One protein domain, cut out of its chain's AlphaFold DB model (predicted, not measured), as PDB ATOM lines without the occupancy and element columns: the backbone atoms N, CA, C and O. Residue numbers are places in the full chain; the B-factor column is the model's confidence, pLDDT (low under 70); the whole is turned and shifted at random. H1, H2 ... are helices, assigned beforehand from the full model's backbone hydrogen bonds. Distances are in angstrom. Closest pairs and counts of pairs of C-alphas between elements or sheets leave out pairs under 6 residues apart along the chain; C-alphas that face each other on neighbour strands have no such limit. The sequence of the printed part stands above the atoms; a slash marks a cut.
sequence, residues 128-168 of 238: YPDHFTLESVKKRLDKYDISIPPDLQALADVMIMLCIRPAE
ATOM      1  N   TYR A 128      52.354   3.411 -23.856       71.25
ATOM      2  CA  TYR A 128      51.118   2.682 -23.631       71.25
ATOM      3  C   TYR A 128      51.455   1.362 -22.939       71.25
ATOM      4  O   TYR A 128      52.236   0.581 -23.477       71.25
ATOM      5  N   PRO A 129      50.855   1.071 -21.774       79.12
ATOM      6  CA  PRO A 129      51.036  -0.221 -21.135       79.12
ATOM      7  C   PRO A 129      50.679  -1.379 -22.077       79.12
ATOM      8  O   PRO A 129      49.673  -1.305 -22.785       79.12
ATOM      9  N   ASP A 130      51.404  -2.498 -21.983       83.00
ATOM     10  CA  ASP A 130      51.183  -3.701 -22.808       83.00
ATOM     11  C   ASP A 130      49.725  -4.192 -22.819       83.00
ATOM     12  O   ASP A 130      49.263  -4.808 -23.781       83.00
ATOM     13  N   HIS A 131      48.957  -3.909 -21.762       78.25
ATOM     14  CA  HIS A 131      47.559  -4.319 -21.674       78.25
ATOM     15  C   HIS A 131      46.605  -3.547 -22.606       78.25
ATOM     16  O   HIS A 131      45.469  -3.994 -22.788       78.25
ATOM     17  N   PHE A 132      47.061  -2.445 -23.214       77.56
ATOM     18  CA  PHE A 132      46.359  -1.700 -24.268       77.56
ATOM     19  C   PHE A 132      46.767  -2.111 -25.688       77.56
ATOM     20  O   PHE A 132      46.272  -1.538 -26.655       77.56
ATOM     21  N   THR A 133      47.625  -3.123 -25.845       83.19
ATOM     22  CA  THR A 133      47.861  -3.732 -27.160       83.19
ATOM     23  C   THR A 133      46.572  -4.348 -27.705       83.19
ATOM     24  O   THR A 133      45.752  -4.873 -26.946       83.19
ATOM     25  N   LEU A 134      46.403  -4.330 -29.029       81.00
ATOM     26  CA  LEU A 134      45.218  -4.880 -29.697       81.00
ATOM     27  C   LEU A 134      44.954  -6.345 -29.305       81.00
ATOM     28  O   LEU A 134      43.811  -6.732 -29.072       81.00
ATOM     29  N   GLU A 135      46.010  -7.150 -29.174       85.25
ATOM     30  CA  GLU A 135      45.915  -8.551 -28.753       85.25
ATOM     31  C   GLU A 135      45.398  -8.692 -27.315       85.25
ATOM     32  O   GLU A 135      44.528  -9.522 -27.041       85.25
ATOM     33  N   SER A 136      45.892  -7.856 -26.396       84.62
ATOM     34  CA  SER A 136      45.437  -7.840 -25.004       84.62
ATOM     35  C   SER A 136      43.988  -7.360 -24.884       84.62
ATOM     36  O   SER A 136      43.185  -7.969 -24.176       84.62
ATOM     37  N   VAL A 137      43.629  -6.298 -25.609       81.62
ATOM     38  CA  VAL A 137      42.257  -5.780 -25.716       81.62
ATOM     39  C   VAL A 137      41.317  -6.889 -26.192       81.62
ATOM     40  O   VAL A 137      40.350  -7.199 -25.499       81.62
ATOM     41  N   LYS A 138      41.649  -7.557 -27.303       83.75
ATOM     42  CA  LYS A 138      40.858  -8.665 -27.853       83.75
ATOM     43  C   LYS A 138      40.698  -9.810 -26.856       83.75
ATOM     44  O   LYS A 138      39.582 -10.233 -26.581       83.75
ATOM     45  N   LYS A 139      41.794 -10.253 -26.233       88.12
ATOM     46  CA  LYS A 139      41.772 -11.336 -25.240       88.12
ATOM     47  C   LYS A 139      40.878 -11.023 -24.036       88.12
ATOM     48  O   LYS A 139      40.289 -11.935 -23.460       88.12
ATOM     49  N   ARG A 140      40.799  -9.753 -23.619       85.38
ATOM     50  CA  ARG A 140      39.872  -9.324 -22.560       85.38
ATOM     51  C   ARG A 140      38.427  -9.326 -23.047       85.38
ATOM     52  O   ARG A 140      37.576  -9.810 -22.314       85.38
ATOM     53  N   LEU A 141      38.169  -8.835 -24.260       83.00
ATOM     54  CA  LEU A 141      36.829  -8.837 -24.855       83.00
ATOM     55  C   LEU A 141      36.268 -10.254 -25.005       83.00
ATOM     56  O   LEU A 141      35.144 -10.499 -24.583       83.00
ATOM     57  N   ASP A 142      37.084 -11.198 -25.475       86.56
ATOM     58  CA  ASP A 142      36.699 -12.607 -25.640       86.56
ATOM     59  C   ASP A 142      36.349 -13.301 -24.306       86.56
ATOM     60  O   ASP A 142      35.731 -14.364 -24.292       86.56
ATOM     61  N   LYS A 143      36.756 -12.725 -23.166       86.75
ATOM     62  CA  LYS A 143      36.441 -13.246 -21.829       86.75
ATOM     63  C   LYS A 143      35.060 -12.805 -21.336       86.75
ATOM     64  O   LYS A 143      34.516 -13.449 -20.438       86.75
ATOM     65  N   TYR A 144      34.525 -11.699 -21.847       83.31
ATOM     66  CA  TYR A 144      33.241 -11.188 -21.387       83.31
ATOM     67  C   TYR A 144      32.098 -12.027 -21.961       83.31
ATOM     68  O   TYR A 144      31.977 -12.197 -23.171       83.31
ATOM     69  N   ASP A 145      31.242 -12.542 -21.077       83.94
ATOM     70  CA  ASP A 145      29.988 -13.170 -21.482       83.94
ATOM     71  C   ASP A 145      28.973 -12.077 -21.817       83.94
ATOM     72  O   ASP A 145      28.409 -11.438 -20.931       83.94
ATOM     73  N   ILE A 146      28.745 -11.870 -23.112       80.50
ATOM     74  CA  ILE A 146      27.783 -10.890 -23.632       80.50
ATOM     75  C   ILE A 146      26.325 -11.227 -23.282       80.50
ATOM     76  O   ILE A 146      25.445 -10.389 -23.465       80.50
ATOM     77  N   SER A 147      26.059 -12.438 -22.783       82.81
ATOM     78  CA  SER A 147      24.726 -12.874 -22.346       82.81
ATOM     79  C   SER A 147      24.354 -12.317 -20.970       82.81
ATOM     80  O   SER A 147      23.199 -12.419 -20.554       82.81
ATOM     81  N   ILE A 148      25.325 -11.752 -20.247       85.69
ATOM     82  CA  ILE A 148      25.159 -11.213 -18.901       85.69
ATOM     83  C   ILE A 148      25.453  -9.707 -18.948       85.69
ATOM     84  O   ILE A 148      26.420  -9.293 -19.589       85.69
ATOM     85  N   PRO A 149      24.657  -8.861 -18.267       81.62
ATOM     86  CA  PRO A 149      24.976  -7.445 -18.147       81.62
ATOM     87  C   PRO A 149      26.403  -7.242 -17.605       81.62
ATOM     88  O   PRO A 149      26.750  -7.856 -16.588       81.62
ATOM     89  N   PRO A 150      27.232  -6.401 -18.249       80.06
ATOM     90  CA  PRO A 150      28.598  -6.169 -17.800       80.06
ATOM     91  C   PRO A 150      28.601  -5.518 -16.414       80.06
ATOM     92  O   PRO A 150      27.783  -4.643 -16.117       80.06
ATOM     93  N   ASP A 151      29.547  -5.923 -15.568       85.44
ATOM     94  CA  ASP A 151      29.811  -5.210 -14.322       85.44
ATOM     95  C   ASP A 151      30.500  -3.853 -14.592       85.44
ATOM     96  O   ASP A 151      30.913  -3.542 -15.715       85.44
ATOM     97  N   LEU A 152      30.625  -3.009 -13.560       85.38
ATOM     98  CA  LEU A 152      31.247  -1.685 -13.700       85.38
ATOM     99  C   LEU A 152      32.690  -1.747 -14.227       85.38
ATOM    100  O   LEU A 152      33.128  -0.809 -14.891       85.38
ATOM    101  N   GLN A 153      33.424  -2.826 -13.940       81.94
ATOM    102  CA  GLN A 153      34.802  -2.986 -14.396       81.94
ATOM    103  C   GLN A 153      34.838  -3.317 -15.887       81.94
ATOM    104  O   GLN A 153      35.597  -2.698 -16.626       81.94
ATOM    105  N   ALA A 154      33.985  -4.239 -16.331       81.38
ATOM    106  CA  ALA A 154      33.813  -4.579 -17.734       81.38
ATOM    107  C   ALA A 154      33.377  -3.357 -18.551       81.38
ATOM    108  O   ALA A 154      33.917  -3.105 -19.626       81.38
ATOM    109  N   LEU A 155      32.465  -2.546 -18.007       83.69
ATOM    110  CA  LEU A 155      32.027  -1.305 -18.640       83.69
ATOM    111  C   LEU A 155      33.165  -0.282 -18.755       83.69
ATOM    112  O   LEU A 155      33.388   0.263 -19.834       83.69
ATOM    113  N   ALA A 156      33.913  -0.047 -17.673       81.06
ATOM    114  CA  ALA A 156      35.053   0.867 -17.683       81.06
ATOM    115  C   ALA A 156      36.148   0.403 -18.654       81.06
ATOM    116  O   ALA A 156      36.671   1.206 -19.425       81.06
ATOM    117  N   ASP A 157      36.454  -0.896 -18.664       80.25
ATOM    118  CA  ASP A 157      37.404  -1.490 -19.598       80.25
ATOM    119  C   ASP A 157      36.964  -1.240 -21.047       80.25
ATOM    120  O   ASP A 157      37.775  -0.794 -21.855       80.25
ATOM    121  N   VAL A 158      35.690  -1.475 -21.382       79.31
ATOM    122  CA  VAL A 158      35.141  -1.237 -22.730       79.31
ATOM    123  C   VAL A 158      35.191   0.243 -23.109       79.31
ATOM    124  O   VAL A 158      35.598   0.563 -24.223       79.31
ATOM    125  N   MET A 159      34.854   1.153 -22.194       83.69
ATOM    126  CA  MET A 159      34.923   2.595 -22.449       83.69
ATOM    127  C   MET A 159      36.350   3.060 -22.747       83.69
ATOM    128  O   MET A 159      36.566   3.793 -23.709       83.69
ATOM    129  N   ILE A 160      37.330   2.610 -21.955       80.25
ATOM    130  CA  ILE A 160      38.739   2.950 -22.175       80.25
ATOM    131  C   ILE A 160      39.242   2.301 -23.475       80.25
ATOM    132  O   ILE A 160      39.965   2.943 -24.228       80.25
ATOM    133  N   MET A 161      38.846   1.055 -23.765       80.38
ATOM    134  CA  MET A 161      39.242   0.338 -24.986       80.38
ATOM    135  C   MET A 161      38.692   0.974 -26.264       80.38
ATOM    136  O   MET A 161      39.411   1.053 -27.254       80.38
ATOM    137  N   LEU A 162      37.431   1.409 -26.252       76.50
ATOM    138  CA  LEU A 162      36.782   2.049 -27.398       76.50
ATOM    139  C   LEU A 162      37.040   3.561 -27.457       76.50
ATOM    140  O   LEU A 162      36.511   4.232 -28.339       76.50
ATOM    141  N   CYS A 163      37.826   4.099 -26.519       78.31
ATOM    142  CA  CYS A 163      38.062   5.533 -26.356       78.31
ATOM    143  C   CYS A 163      36.758   6.355 -26.265       78.31
ATOM    144  O   CYS A 163      36.730   7.521 -26.653       78.31
ATOM    145  N   ILE A 164      35.680   5.754 -25.745       81.62
ATOM    146  CA  ILE A 164      34.366   6.395 -25.611       81.62
ATOM    147  C   ILE A 164      34.364   7.245 -24.345       81.62
ATOM    148  O   ILE A 164      34.702   6.776 -23.251       81.62
ATOM    149  N   ARG A 165      33.929   8.502 -24.461       81.44
ATOM    150  CA  ARG A 165      33.783   9.370 -23.286       81.44
ATOM    151  C   ARG A 165      32.584   8.910 -22.446       81.44
ATOM    152  O   ARG A 165      31.540   8.588 -23.009       81.44
ATOM    153  N   PRO A 166      32.645   8.969 -21.101       78.88
ATOM    154  CA  PRO A 166      31.506   8.614 -20.247       78.88
ATOM    155  C   PRO A 166      30.182   9.289 -20.618       78.88
ATOM    156  O   PRO A 166      29.134   8.655 -20.549       78.88
ATOM    157  N   ALA A 167      30.223  10.550 -21.057       78.06
ATOM    158  CA  ALA A 167      29.030  11.266 -21.506       78.06
ATOM    159  C   ALA A 167      28.399  10.638 -22.765       78.06
ATOM    160  O   ALA A 167      27.179  10.545 -22.851       78.06
ATOM    161  N   GLU A 168      29.213  10.153 -23.705       76.94
ATOM    162  CA  GLU A 168      28.753   9.553 -24.966       76.94
ATOM    163  C   GLU A 168      28.074   8.201 -24.743       76.94
ATOM    164  O   GLU A 168      27.114   7.871 -25.440       76.94
TER     165      GLU A 168
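What this domain is: This is residues 128 to 168 of the 238 residues of an uncharacterized protein of Gigaspora rosea (UniProt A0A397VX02). A wide, flat U: after a short lead-in, residues 128 to 133, helix H1 runs out, a broad loop of residues 142 to 151 turns the path round, and helix H2 folds back. Residues 162 to 168 then lead away on the side of H2 away from H1. The printed part has 41 residues with two named helices, H1 then H2, and no named strand; the class is all helix, though the helices hold 18 of the 41 residues. It is only just compact, close to loose, with a radius of gyration of the C-alphas of 10.6 A and spans of 27 by 25 by 12 A.

How they stand to each other: H1, residues 134 to 141, and H2, residues 152 to 161, run opposite ways at a shallow tilt of 24 degrees. They are close but not clearly touching; their closest C-alphas, those of Val 137 and Met 161, are 6.9 A apart. In both helices every O i to N i+4 pair is within hydrogen-bond range.

Where its parts are: H1 begins at C-alpha 134 (45.218, -4.880, -29.697) and is 10.5 A long. H2, 14.0 A long, ends at C-alpha 161 (39.242, 0.338, -24.986).

The domain as a whole: The C-alphas farthest apart, of Tyr 128 and Ser 147, are 30.7 A apart. The printed part has no cut, and the link between the helices is short. No printed residue is under 70 in pLDDT.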